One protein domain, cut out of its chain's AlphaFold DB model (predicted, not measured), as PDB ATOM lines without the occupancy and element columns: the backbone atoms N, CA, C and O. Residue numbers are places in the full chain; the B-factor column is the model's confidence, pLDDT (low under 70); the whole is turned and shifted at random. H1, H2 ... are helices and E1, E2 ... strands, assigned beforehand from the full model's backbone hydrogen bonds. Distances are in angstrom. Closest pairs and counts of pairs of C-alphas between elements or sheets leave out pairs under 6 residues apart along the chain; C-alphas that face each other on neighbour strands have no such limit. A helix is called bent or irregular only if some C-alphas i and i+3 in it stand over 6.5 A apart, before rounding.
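What this domain is: This is residues 105 to 198 of the 396 residues of the protein "C-type lectin domain-containing protein" of Caenorhabditis brenneri (UniProt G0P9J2). A small antiparallel sheet of three strands has the helix H2 packed slantwise over one face, while H1 packs on the sheet's edge strand E1 and meets residues 157 to 158 of H2. The short helix H3 is off the sheet, on the other side of it from H2, and from H3 a long stretch with no named element, residues 177 to 190, loops round back to E3. The printed part has 94 residues, with three named helices and three named strands in the order H1, E1, H2, E2, H3, E3; the sheet's order is E1, E3, E2, and the class is mixed, helices and strands. The whole is compact and rounded, with a radius of gyration of the C-alphas of 12.8 A and spans of 35 by 29 by 25 A.

How they stand to each other: The sheet holds the inner strand E3, residues 191 to 196, between the edge strands E1, residues 128 to 135, and E2, residues 163 to 165. E1 and E3 are antiparallel at 150 degrees, with N 130 and O 194 2.8 A apart and N 132 and O 192 2.9 A apart, within hydrogen-bond range. E3 and E2 are antiparallel at 149 degrees, with N 195 and O 164 within hydrogen-bond range at 2.8 A. E1 bends by 57 degrees at residue 132. Residues 122 to 123 make a short antiparallel pairing with residues 128 to 129 of E1. H2, residues 145 to 158, is on the sheet at a height over the sheet of 6.3 A. It lies over E3 and only just over E2, where 3 of its C-alphas fall, and it runs slantwise to the strands, at 54 degrees to E3 on the local plane. The closest C-alphas of H2 and E2 are those of His 147 and Gln 164, 4.4 A apart; for H2 and E3 they are those of Cys 150 and Cys 194, 5.2 A apart. H2 and E1 are near each other, with 10 pairs of C-alphas within 10 A. E1, H2 and E2 form a split strand-helix-strand unit, two strands running the same way with a helix between them in the chain and E3 between them in the sheet; its crossover is right-handed. H1, residues 105 to 117, is on the sheet, and its closest C-alpha to E1 is that of Asn 108, 7.0 A from that of Ala 128. The sheet with H1 and H2 makes two layers, one of strands and one of helices. H1 touches H2 with its residues 107 to 111 alone, about perpendicular at 74 degrees; the closest C-alphas are those of Ser 107 and Phe 157, 5.5 A apart. H3, residues 170 to 176, is not on the sheet and is apart from H1 and H2; it is only just apart from E1, with a closest distance of 8.1 A between C-alphas. Every O i to N i+4 pair is within hydrogen-bond range in H3, against 8 of 9 in H1 and 8 of 10 in H2.

Where its parts are: E1 measures 18.9 A from C-alpha 128 at (9.325, 45.609, -39.568) to C-alpha 135, and E3 measures 16.3 A from C-alpha 191 to C-alpha 196 at (8.880, 49.787, -43.046). E2 has three residues, 163 to 165. H2 measures 19.1 A from C-alpha 145 to C-alpha 158 and is irregular, with C-alphas 153 and 156 7.2 A apart. H1 measures 18.7 A and begins with C-alpha 105 at (-0.141, 41.676, -42.215). H3 has seven residues, 170 to 176.

The domain as a whole: The C-alphas farthest apart are those of Ala 105 and Lys 141, at 36.5 A, and the printed part has no cut. The link from H3 to E3, 14 residues, is long, and its C-alphas lie 12 to 20 A from the mean of the C-alphas. The links from H2 to E2 and from E2 to H3 are tight. The mean pLDDT of the printed part is 75.2; 24 residues are under 70, namely residues 134 to 140, 143, 176 to 190 and 198.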
ATOM      1  N   ALA A 105      -0.167  43.115 -42.465       70.19
ATOM      2  CA  ALA A 105      -0.141  41.676 -42.215       70.19
ATOM      3  C   ALA A 105       0.427  40.885 -43.407       70.19
ATOM      4  O   ALA A 105       1.281  40.018 -43.214       70.19
ATOM      5  N   GLU A 106       0.010  41.212 -44.629       70.69
ATOM      6  CA  GLU A 106       0.506  40.616 -45.872       70.69
ATOM      7  C   GLU A 106       1.989  40.917 -46.083       70.69
ATOM      8  O   GLU A 106       2.783  39.998 -46.307       70.69
ATOM      9  N   SER A 107       2.392  42.180 -45.920       78.38
ATOM     10  CA  SER A 107       3.805  42.553 -45.985       78.38
ATOM     11  C   SER A 107       4.610  41.846 -44.897       78.38
ATOM     12  O   SER A 107       5.646  41.248 -45.183       78.38
ATOM     13  N   ASN A 108       4.135  41.844 -43.647       83.44
ATOM     14  CA  ASN A 108       4.822  41.170 -42.546       83.44
ATOM     15  C   ASN A 108       4.963  39.668 -42.799       83.44
ATOM     16  O   ASN A 108       5.991  39.088 -42.454       83.44
ATOM     17  N   TYR A 109       3.970  39.039 -43.430       79.25
ATOM     18  CA  TYR A 109       4.068  37.651 -43.858       79.25
ATOM     19  C   TYR A 109       5.192  37.460 -44.884       79.25
ATOM     20  O   TYR A 109       6.055  36.600 -44.683       79.25
ATOM     21  N   LEU A 110       5.245  38.276 -45.943       80.44
ATOM     22  CA  LEU A 110       6.313  38.192 -46.946       80.44
ATOM     23  C   LEU A 110       7.696  38.478 -46.347       80.44
ATOM     24  O   LEU A 110       8.653  37.759 -46.626       80.44
ATOM     25  N   LEU A 111       7.800  39.483 -45.477       85.12
ATOM     26  CA  LEU A 111       9.031  39.837 -44.776       85.12
ATOM     27  C   LEU A 111       9.473  38.750 -43.792       85.12
ATOM     28  O   LEU A 111      10.672  38.543 -43.603       85.12
ATOM     29  N   ARG A 112       8.533  38.019 -43.183       84.06
ATOM     30  CA  ARG A 112       8.843  36.846 -42.356       84.06
ATOM     31  C   ARG A 112       9.418  35.724 -43.217       84.06
ATOM     32  O   ARG A 112      10.470  35.200 -42.872       84.06
ATOM     33  N   ARG A 113       8.805  35.426 -44.370       79.75
ATOM     34  CA  ARG A 113       9.342  34.453 -45.342       79.75
ATOM     35  C   ARG A 113      10.714  34.851 -45.875       79.75
ATOM     36  O   ARG A 113      11.580  34.000 -46.027       79.75
ATOM     37  N   TYR A 114      10.937  36.139 -46.118       81.44
ATOM     38  CA  TYR A 114      12.253  36.651 -46.492       81.44
ATOM     39  C   TYR A 114      13.286  36.425 -45.377       81.44
ATOM     40  O   TYR A 114      14.391  35.950 -45.642       81.44
ATOM     41  N   GLY A 115      12.912  36.706 -44.125       80.94
ATOM     42  CA  GLY A 115      13.780  36.506 -42.965       80.94
ATOM     43  C   GLY A 115      14.078  35.040 -42.635       80.94
ATOM     44  O   GLY A 115      15.119  34.762 -42.050       80.94
ATOM     45  N   GLU A 116      13.213  34.107 -43.047       79.75
ATOM     46  CA  GLU A 116      13.469  32.656 -42.986       79.75
ATOM     47  C   GLU A 116      14.589  32.214 -43.949       79.75
ATOM     48  O   GLU A 116      15.253  31.213 -43.691       79.75
ATOM     49  N   ILE A 117      14.800  32.941 -45.055       76.44
ATOM     50  CA  ILE A 117      15.795  32.606 -46.090       76.44
ATOM     51  C   ILE A 117      17.135  33.307 -45.833       76.44
ATOM     52  O   ILE A 117      18.189  32.723 -46.080       76.44
ATOM     53  N   TYR A 118      17.095  34.561 -45.374       79.62
ATOM     54  CA  TYR A 118      18.283  35.397 -45.185       79.62
ATOM     55  C   TYR A 118      18.582  35.638 -43.701       79.62
ATOM     56  O   TYR A 118      19.142  34.775 -43.034       79.62
ATOM     57  N   TYR A 119      18.248  36.824 -43.186       81.06
ATOM     58  CA  TYR A 119      18.429  37.187 -41.783       81.06
ATOM     59  C   TYR A 119      17.065  37.475 -41.154       81.06
ATOM     60  O   TYR A 119      16.264  38.149 -41.809       81.06
ATOM     61  N   PRO A 120      16.799  37.040 -39.908       85.75
ATOM     62  CA  PRO A 120      15.502  37.234 -39.274       85.75
ATOM     63  C   PRO A 120      15.035  38.692 -39.322       85.75
ATOM     64  O   PRO A 120      15.732  39.603 -38.868       85.75
ATOM     65  N   THR A 121      13.835  38.904 -39.865       87.06
ATOM     66  CA  THR A 121      13.166  40.205 -39.825       87.06
ATOM     67  C   THR A 121      12.731  40.484 -38.391       87.06
ATOM     68  O   THR A 121      12.069  39.656 -37.761       87.06
ATOM     69  N   ILE A 122      13.090  41.657 -37.876       87.44
ATOM     70  CA  ILE A 122      12.706  42.089 -36.532       87.44
ATOM     71  C   ILE A 122      11.379  42.832 -36.646       87.44
ATOM     72  O   ILE A 122      11.275  43.798 -37.391       87.44
ATOM     73  N   PHE A 123      10.370  42.396 -35.901       85.81
ATOM     74  CA  PHE A 123       9.065  43.057 -35.849       85.81
ATOM     75  C   PHE A 123       8.910  43.769 -34.505       85.81
ATOM     76  O   PHE A 123       9.103  43.133 -33.466       85.81
ATOM     77  N   THR A 124       8.574  45.057 -34.531       81.12
ATOM     78  CA  THR A 124       8.164  45.870 -33.372       81.12
ATOM     79  C   THR A 124       6.655  46.122 -33.410       81.12
ATOM     80  O   THR A 124       5.978  45.603 -34.303       81.12
ATOM     81  N   SER A 125       6.110  46.894 -32.463       76.19
ATOM     82  CA  SER A 125       4.696  47.298 -32.516       76.19
ATOM     83  C   SER A 125       4.355  48.071 -33.794       76.19
ATOM     84  O   SER A 125       3.278  47.888 -34.355       76.19
ATOM     85  N   ASP A 126       5.306  48.867 -34.293       74.19
ATOM     86  CA  ASP A 126       5.020  49.888 -35.307       74.19
ATOM     87  C   ASP A 126       5.710  49.620 -36.653       74.19
ATOM     88  O   ASP A 126       5.436  50.301 -37.641       74.19
ATOM     89  N   SER A 127       6.667  48.687 -36.726       83.81
ATOM     90  CA  SER A 127       7.504  48.507 -37.923       83.81
ATOM     91  C   SER A 127       8.122  47.113 -38.037       83.81
ATOM     92  O   SER A 127       8.351  46.407 -37.055       83.81
ATOM     93  N   ALA A 128       8.448  46.729 -39.267       87.94
ATOM     94  CA  ALA A 128       9.325  45.609 -39.568       87.94
ATOM     95  C   ALA A 128      10.700  46.133 -40.003       87.94
ATOM     96  O   ALA A 128      10.796  47.072 -40.794       87.94
ATOM     97  N   TYR A 129      11.762  45.506 -39.506       88.94
ATOM     98  CA  TYR A 129      13.149  45.860 -39.776       88.94
ATOM     99  C   TYR A 129      13.848  44.704 -40.481       88.94
ATOM    100  O   TYR A 129      13.982  43.605 -39.938       88.94
ATOM    101  N   VAL A 130      14.339  44.979 -41.683       88.88
ATOM    102  CA  VAL A 130      15.080  44.033 -42.514       88.88
ATOM    103  C   VAL A 130      16.550  44.411 -42.509       88.88
ATOM    104  O   VAL A 130      16.921  45.518 -42.906       88.88
ATOM    105  N   ARG A 131      17.405  43.476 -42.095       85.69
ATOM    106  CA  ARG A 131      18.853  43.611 -42.262       85.69
ATOM    107  C   ARG A 131      19.203  43.428 -43.736       85.69
ATOM    108  O   ARG A 131      18.840  42.421 -44.341       85.69
ATOM    109  N   THR A 132      19.946  44.366 -44.306       78.81
ATOM    110  CA  THR A 132      20.465  44.233 -45.672       78.81
ATOM    111  C   THR A 132      21.905  43.723 -45.670       78.81
ATOM    112  O   THR A 132      22.625  43.854 -44.678       78.81
ATOM    113  N   ALA A 133      22.342  43.154 -46.796       72.69
ATOM    114  CA  ALA A 133      23.740  42.772 -47.013       72.69
ATOM    115  C   ALA A 133      24.658  43.982 -47.295       72.69
ATOM    116  O   ALA A 133      25.874  43.826 -47.400       72.69
ATOM    117  N   SER A 134      24.082  45.180 -47.429       69.00
ATOM    118  CA  SER A 134      24.824  46.412 -47.677       69.00
ATOM    119  C   SER A 134      25.319  47.033 -46.381       69.00
ATOM    120  O   SER A 134      24.720  46.910 -45.309       69.00
ATOM    121  N   VAL A 135      26.441  47.726 -46.507       69.81
ATOM    122  CA  VAL A 135      27.139  48.376 -45.404       69.81
ATOM    123  C   VAL A 135      26.823  49.862 -45.433       69.81
ATOM    124  O   VAL A 135      26.813  50.465 -46.506       69.81
ATOM    125  N   LEU A 136      26.594  50.449 -44.257       64.50
ATOM    126  CA  LEU A 136      26.313  51.875 -44.122       64.50
ATOM    127  C   LEU A 136      27.483  52.698 -44.688       64.50
ATOM    128  O   LEU A 136      28.589  52.676 -44.140       64.50
ATOM    129  N   GLN A 137      27.245  53.420 -45.784       64.81
ATOM    130  CA  GLN A 137      28.218  54.329 -46.386       64.81
ATOM    131  C   GLN A 137      27.761  55.763 -46.144       64.81
ATOM    132  O   GLN A 137      26.874  56.271 -46.823       64.81
ATOM    133  N   ARG A 138      28.381  56.437 -45.169       61.06
ATOM    134  CA  ARG A 138      28.106  57.858 -44.933       61.06
ATOM    135  C   ARG A 138      28.563  58.663 -46.147       61.06
ATOM    136  O   ARG A 138      29.759  58.789 -46.391       61.06
ATOM    137  N   ASN A 139      27.606  59.192 -46.904       66.25
ATOM    138  CA  ASN A 139      27.868  60.139 -47.976       66.25
ATOM    139  C   ASN A 139      27.449  61.544 -47.539       66.25
ATOM    140  O   ASN A 139      26.268  61.884 -47.576       66.25
ATOM    141  N   ASP A 140      28.428  62.385 -47.212       64.31
ATOM    142  CA  ASP A 140      28.189  63.771 -46.789       64.31
ATOM    143  C   ASP A 140      27.507  64.631 -47.874       64.31
ATOM    144  O   ASP A 140      26.959  65.689 -47.576       64.31
ATOM    145  N   LYS A 141      27.517  64.185 -49.141       73.06
ATOM    146  CA  LYS A 141      26.864  64.874 -50.268       73.06
ATOM    147  C   LYS A 141      25.420  64.428 -50.515       73.06
ATOM    148  O   LYS A 141      24.684  65.163 -51.167       73.06
ATOM    149  N   ASP A 142      25.019  63.249 -50.038       74.56
ATOM    150  CA  ASP A 142      23.628  62.778 -50.091       74.56
ATOM    151  C   ASP A 142      23.271  62.016 -48.801       74.56
ATOM    152  O   ASP A 142      23.332  60.782 -48.772       74.56
ATOM    153  N   PRO A 143      22.852  62.738 -47.744       68.19
ATOM    154  CA  PRO A 143      22.425  62.141 -46.479       68.19
ATOM    155  C   PRO A 143      21.224  61.193 -46.616       68.19
ATOM    156  O   PRO A 143      20.940  60.424 -45.705       68.19
ATOM    157  N   SER A 144      20.502  61.244 -47.743       77.00
ATOM    158  CA  SER A 144      19.309  60.430 -47.992       77.00
ATOM    159  C   SER A 144      19.586  59.120 -48.731       77.00
ATOM    160  O   SER A 144      18.646  58.370 -49.010       77.00
ATOM    161  N   MET A 145      20.851  58.831 -49.053       80.50
ATOM    162  CA  MET A 145      21.231  57.650 -49.832       80.50
ATOM    163  C   MET A 145      20.710  56.353 -49.203       80.50
ATOM    164  O   MET A 145      20.088  55.552 -49.901       80.50
ATOM    165  N   ASP A 146      20.883  56.180 -47.891       80.88
ATOM    166  CA  ASP A 146      20.445  54.971 -47.185       80.88
ATOM    167  C   ASP A 146      18.912  54.840 -47.181       80.88
ATOM    168  O   ASP A 146      18.374  53.747 -47.369       80.88
ATOM    169  N   HIS A 147      18.182  55.957 -47.059       84.31
ATOM    170  CA  HIS A 147      16.721  55.959 -47.179       84.31
ATOM    171  C   HIS A 147      16.276  55.535 -48.584       84.31
ATOM    172  O   HIS A 147      15.415  54.666 -48.717       84.31
ATOM    173  N   LYS A 148      16.885  56.094 -49.641       83.44
ATOM    174  CA  LYS A 148      16.591  55.716 -51.035       83.44
ATOM    175  C   LYS A 148      16.905  54.245 -51.286       83.44
ATOM    176  O   LYS A 148      16.097  53.557 -51.902       83.44
ATOM    177  N   TYR A 149      18.040  53.758 -50.792       84.62
ATOM    178  CA  TYR A 149      18.410  52.352 -50.885       84.62
ATOM    179  C   TYR A 149      17.346  51.457 -50.235       84.62
ATOM    180  O   TYR A 149      16.836  50.541 -50.878       84.62
ATOM    181  N   CYS A 150      16.916  51.782 -49.013       86.69
ATOM    182  CA  CYS A 150      15.891  51.017 -48.309       86.69
ATOM    183  C   CYS A 150      14.528  51.002 -49.003       86.69
ATOM    184  O   CYS A 150      13.867  49.964 -48.996       86.69
ATOM    185  N   LYS A 151      14.140  52.096 -49.669       86.69
ATOM    186  CA  LYS A 151      12.942  52.115 -50.523       86.69
ATOM    187  C   LYS A 151      13.018  51.059 -51.617       86.69
ATOM    188  O   LYS A 151      12.092  50.278 -51.772       86.69
ATOM    189  N   HIS A 152      14.146  50.966 -52.318       83.00
ATOM    190  CA  HIS A 152      14.321  49.983 -53.389       83.00
ATOM    191  C   HIS A 152      14.345  48.545 -52.859       83.00
ATOM    192  O   HIS A 152      13.758  47.662 -53.479       83.00
ATOM    193  N   VAL A 153      14.989  48.317 -51.709       84.19
ATOM    194  CA  VAL A 153      15.065  46.990 -51.079       84.19
ATOM    195  C   VAL A 153      13.689  46.497 -50.642       84.19
ATOM    196  O   VAL A 153      13.374  45.327 -50.847       84.19
ATOM    197  N   LEU A 154      12.872  47.367 -50.040       87.00
ATOM    198  CA  LEU A 154      11.586  46.965 -49.473       87.00
ATOM    199  C   LEU A 154      10.420  47.038 -50.463       87.00
ATOM    200  O   LEU A 154       9.431  46.337 -50.266       87.00
ATOM    201  N   ARG A 155      10.534  47.786 -51.564       82.56
ATOM    202  CA  ARG A 155       9.469  47.942 -52.570       82.56
ATOM    203  C   ARG A 155       8.809  46.636 -53.039       82.56
ATOM    204  O   ARG A 155       7.590  46.651 -53.188       82.56
ATOM    205  N   PRO A 156       9.514  45.501 -53.232       80.44
ATOM    206  CA  PRO A 156       8.861  44.236 -53.585       80.44
ATOM    207  C   PRO A 156       7.895  43.702 -52.515       80.44
ATOM    208  O   PRO A 156       6.967  42.972 -52.850       80.44
ATOM    209  N   PHE A 157       8.111  44.063 -51.248       80.81
ATOM    210  CA  PHE A 157       7.317  43.628 -50.096       80.81
ATOM    211  C   PHE A 157       6.252  44.640 -49.684       80.81
ATOM    212  O   PHE A 157       5.307  44.251 -49.022       80.81
ATOM    213  N   LEU A 158       6.406  45.923 -50.025       75.88
ATOM    214  CA  LEU A 158       5.434  46.961 -49.648       75.88
ATOM    215  C   LEU A 158       4.567  47.408 -50.830       75.88
ATOM    216  O   LEU A 158       3.487  47.952 -50.633       75.88
ATOM    217  N   GLN A 159       5.065  47.234 -52.059       73.38
ATOM    218  CA  GLN A 159       4.518  47.815 -53.295       73.38
ATOM    219  C   GLN A 159       4.402  49.355 -53.271       73.38
ATOM    220  O   GLN A 159       3.779  49.960 -54.144       73.38
ATOM    221  N   THR A 160       5.054  50.002 -52.304       72.44
ATOM    222  CA  THR A 160       5.144  51.453 -52.127       72.44
ATOM    223  C   THR A 160       6.581  51.856 -51.780       72.44
ATOM    224  O   THR A 160       7.462  51.008 -51.618       72.44
ATOM    225  N   ASP A 161       6.815  53.162 -51.661       78.94
ATOM    226  CA  ASP A 161       8.079  53.736 -51.185       78.94
ATOM    227  C   ASP A 161       8.053  54.002 -49.661       78.94
ATOM    228  O   ASP A 161       8.850  54.805 -49.162       78.94
ATOM    229  N   ASP A 162       7.149  53.339 -48.924       81.19
ATOM    230  CA  ASP A 162       6.945  53.491 -47.472       81.19
ATOM    231  C   ASP A 162       8.009  52.712 -46.683       81.19
ATOM    232  O   ASP A 162       7.738  51.811 -45.889       81.19
ATOM    233  N   ALA A 163       9.264  53.045 -46.951       86.94
ATOM    234  CA  ALA A 163      10.433  52.441 -46.350       86.94
ATOM    235  C   ALA A 163      11.538  53.472 -46.178       86.94
ATOM    236  O   ALA A 163      11.684  54.416 -46.961       86.94
ATOM    237  N   GLN A 164      12.367  53.261 -45.163       87.25
ATOM    238  CA  GLN A 164      13.492  54.139 -44.891       87.25
ATOM    239  C   GLN A 164      14.605  53.410 -44.130       87.25
ATOM    240  O   GLN A 164      14.410  52.296 -43.649       87.25
ATOM    241  N   ALA A 165      15.785  54.023 -44.014       85.81
ATOM    242  CA  ALA A 165      16.812  53.540 -43.098       85.81
ATOM    243  C   ALA A 165      16.282  53.534 -41.653       85.81
ATOM    244  O   ALA A 165      15.566  54.452 -41.244       85.81
ATOM    245  N   ALA A 166      16.599  52.481 -40.905       85.50
ATOM    246  CA  ALA A 166      16.081  52.257 -39.565       85.50
ATOM    247  C   ALA A 166      16.438  53.403 -38.614       85.50
ATOM    248  O   ALA A 166      17.596  53.812 -38.515       85.50
ATOM    249  N   VAL A 167      15.437  53.867 -37.868       79.75
ATOM    250  CA  VAL A 167      15.638  54.765 -36.735       79.75
ATOM    251  C   VAL A 167      15.738  53.883 -35.490       79.75
ATOM    252  O   VAL A 167      14.839  53.071 -35.257       79.75
ATOM    253  N   PRO A 168      16.821  53.980 -34.701       73.50
ATOM    254  CA  PRO A 168      17.014  53.120 -33.541       73.50
ATOM    255  C   PRO A 168      16.018  53.481 -32.430       73.50
ATOM    256  O   PRO A 168      16.254  54.390 -31.636       73.50
ATOM    257  N   THR A 169      14.895  52.765 -32.375       77.50
ATOM    258  CA  THR A 169      13.936  52.826 -31.263       77.50
ATOM    259  C   THR A 169      14.361  51.878 -30.144       77.50
ATOM    260  O   THR A 169      15.095  50.915 -30.371       77.50
ATOM    261  N   ARG A 170      13.891  52.118 -28.913       75.19
ATOM    262  CA  ARG A 170      14.205  51.240 -27.774       75.19
ATOM    263  C   ARG A 170      13.730  49.807 -28.012       75.19
ATOM    264  O   ARG A 170      14.495  48.880 -27.790       75.19
ATOM    265  N   GLU A 171      12.521  49.635 -28.543       79.12
ATOM    266  CA  GLU A 171      11.984  48.308 -28.856       79.12
ATOM    267  C   GLU A 171      12.815  47.587 -29.929       79.12
ATOM    268  O   GLU A 171      13.105  46.400 -29.795       79.12
ATOM    269  N   PHE A 172      13.255  48.302 -30.970       80.81
ATOM    270  CA  PHE A 172      14.157  47.744 -31.977       80.81
ATOM    271  C   PHE A 172      15.498  47.309 -31.365       80.81
ATOM    272  O   PHE A 172      15.984  46.209 -31.642       80.81
ATOM    273  N   LEU A 173      16.094  48.142 -30.508       79.31
ATOM    274  CA  LEU A 173      17.349  47.822 -29.821       79.31
ATOM    275  C   LEU A 173      17.194  46.610 -28.885       79.31
ATOM    276  O   LEU A 173      18.025  45.705 -28.911       79.31
ATOM    277  N   ASP A 174      16.098  46.535 -28.134       77.75
ATOM    278  CA  ASP A 174      15.828  45.427 -27.214       77.75
ATOM    279  C   ASP A 174      15.584  44.110 -27.971       77.75
ATOM    280  O   ASP A 174      16.098  43.066 -27.570       77.75
ATOM    281  N   ARG A 175      14.867  44.142 -29.105       75.69
ATOM    282  CA  ARG A 175      14.609  42.952 -29.942       75.69
ATOM    283  C   ARG A 175      15.807  42.528 -30.796       75.69
ATOM    284  O   ARG A 175      15.921  41.352 -31.134       75.69
ATOM    285  N   SER A 176      16.704  43.453 -31.134       66.81
ATOM    286  CA  SER A 176      17.963  43.132 -31.825       66.81
ATOM    287  C   SER A 176      19.029  42.554 -30.885       66.81
ATOM    288  O   SER A 176      19.900  41.817 -31.340       66.81
ATOM    289  N   SER A 177      18.928  42.816 -29.577       58.22
ATOM    290  CA  SER A 177      19.871  42.355 -28.549       58.22
ATOM    291  C   SER A 177      19.979  40.818 -28.409       58.22
ATOM    292  O   SER A 177      21.101  40.313 -28.445       58.22
ATOM    293  N   PRO A 178      18.884  40.023 -28.344       53.72
ATOM    294  CA  PRO A 178      18.979  38.558 -28.285       53.72
ATOM    295  C   PRO A 178      19.299  37.892 -29.635       53.72
ATOM    296  O   PRO A 178      19.734  36.745 -29.645       53.72
ATOM    297  N   ALA A 179      19.105  38.586 -30.764       50.84
ATOM    298  CA  ALA A 179      19.438  38.096 -32.109       50.84
ATOM    299  C   ALA A 179      20.843  38.515 -32.579       50.84
ATOM    300  O   ALA A 179      21.229  38.192 -33.701       50.84
ATOM    301  N   GLY A 180      21.569  39.256 -31.735       46.78
ATOM    302  CA  GLY A 180      22.839  39.880 -32.052       46.78
ATOM    303  C   GLY A 180      22.712  40.915 -33.174       46.78
ATOM    304  O   GLY A 180      22.381  40.613 -34.322       46.78
ATOM    305  N   LEU A 181      23.139  42.148 -32.903       51.16
ATOM    306  CA  LEU A 181      23.823  42.929 -33.935       51.16
ATOM    307  C   LEU A 181      25.154  42.218 -34.221       51.16
ATOM    308  O   LEU A 181      26.222  42.713 -33.867       51.16
ATOM    309  N   GLU A 182      25.094  41.005 -34.777       50.22
ATOM    310  CA  GLU A 182      26.279  40.261 -35.157       50.22
ATOM    311  C   GLU A 182      26.922  41.037 -36.301       50.22
ATOM    312  O   GLU A 182      26.497  40.988 -37.467       50.22
ATOM    313  N   ALA A 183      27.947  41.812 -35.942       48.31
ATOM    314  CA  ALA A 183      28.964  42.211 -36.885       48.31
ATOM    315  C   ALA A 183      29.380  40.926 -37.602       48.31
ATOM    316  O   ALA A 183      29.755  39.953 -36.947       48.31
ATOM    317  N   MET A 184      29.262  40.889 -38.934       49.66
ATOM    318  CA  MET A 184      29.895  39.790 -39.659       49.66
ATOM    319  C   MET A 184      31.358  39.783 -39.209       49.66
ATOM    320  O   MET A 184      31.921  40.867 -39.039       49.66
ATOM    321  N   SER A 185      31.966  38.615 -38.999       48.81
ATOM    322  CA  SER A 185      33.356  38.515 -38.517       48.81
ATOM    323  C   SER A 185      34.346  39.356 -39.342       48.81
ATOM    324  O   SER A 185      35.420  39.705 -38.859       48.81
ATOM    325  N   ASP A 186      33.937  39.738 -40.556       47.25
ATOM    326  CA  ASP A 186      34.722  40.450 -41.556       47.25
ATOM    327  C   ASP A 186      34.199  41.885 -41.825       47.25
ATOM    328  O   ASP A 186      34.760  42.625 -42.640       47.25
ATOM    329  N   ALA A 187      33.118  42.316 -41.162       48.50
ATOM    330  CA  ALA A 187      32.487  43.611 -41.395       48.50
ATOM    331  C   ALA A 187      33.180  44.724 -40.595       48.50
ATOM    332  O   ALA A 187      32.973  44.894 -39.397       48.50
ATOM    333  N   ARG A 188      33.953  45.565 -41.290       53.03
ATOM    334  CA  ARG A 188      34.530  46.807 -40.733       53.03
ATOM    335  C   ARG A 188      33.490  47.911 -40.462       53.03
ATOM    336  O   ARG A 188      33.868  49.001 -40.047       53.03
ATOM    337  N   ALA A 189      32.206  47.660 -40.730       59.16
ATOM    338  CA  ALA A 189      31.116  48.616 -40.555       59.16
ATOM    339  C   ALA A 189      29.756  47.914 -40.377       59.16
ATOM    340  O   ALA A 189      29.569  46.773 -40.796       59.16
ATOM    341  N   ALA A 190      28.815  48.608 -39.732       65.12
ATOM    342  CA  ALA A 190      27.494  48.078 -39.409       65.12
ATOM    343  C   ALA A 190      26.616  47.891 -40.669       65.12
ATOM    344  O   ALA A 190      26.685  48.714 -41.592       65.12
ATOM    345  N   PRO A 191      25.782  46.833 -40.721       74.81
ATOM    346  CA  PRO A 191      24.829  46.632 -41.808       74.81
ATOM    347  C   PRO A 191      23.733  47.707 -41.788       74.81
ATOM    348  O   PRO A 191      23.339  48.184 -40.721       74.81
ATOM    349  N   ILE A 192      23.197  48.049 -42.962       82.00
ATOM    350  CA  ILE A 192      22.010  48.909 -43.052       82.00
ATOM    351  C   ILE A 192      20.781  48.075 -42.688       82.00
ATOM    352  O   ILE A 192      20.521  47.042 -43.315       82.00
ATOM    353  N   TYR A 193      20.010  48.550 -41.711       86.62
ATOM    354  CA  TYR A 193      18.655  48.073 -41.451       86.62
ATOM    355  C   TYR A 193      17.659  48.970 -42.176       86.62
ATOM    356  O   TYR A 193      17.722  50.193 -42.060       86.62
ATOM    357  N   CYS A 194      16.736  48.361 -42.909       88.56
ATOM    358  CA  CYS A 194      15.631  49.048 -43.556       88.56
ATOM    359  C   CYS A 194      14.360  48.817 -42.752       88.56
ATOM    360  O   CYS A 194      14.018  47.670 -42.476       88.56
ATOM    361  N   GLN A 195      13.685  49.897 -42.377       88.69
ATOM    362  CA  GLN A 195      12.422  49.854 -41.656       88.69
ATOM    363  C   GLN A 195      11.260  50.175 -42.589       88.69
ATOM    364  O   GLN A 195      11.355  51.078 -43.426       88.69
ATOM    365  N   THR A 196      10.163  49.447 -42.429       86.62
ATOM    366  CA  THR A 196       8.880  49.787 -43.046       86.62
ATOM    367  C   THR A 196       8.285  51.011 -42.356       86.62
ATOM    368  O   THR A 196       8.301  51.074 -41.132       86.62
ATOM    369  N   THR A 197       7.703  51.938 -43.107       75.62
ATOM    370  CA  THR A 197       6.975  53.105 -42.584       75.62
ATOM    371  C   THR A 197       5.506  53.029 -42.976       75.62
ATOM    372  O   THR A 197       4.956  53.989 -43.512       75.62
ATOM    373  N   PHE A 198       4.887  51.864 -42.778       65.38
ATOM    374  CA  PHE A 198       3.463  51.715 -43.039       65.38
ATOM    375  C   PHE A 198       2.659  52.703 -42.208       65.38
ATOM    376  O   PHE A 198       2.970  52.958 -41.042       65.38
TER     377      PHE A 198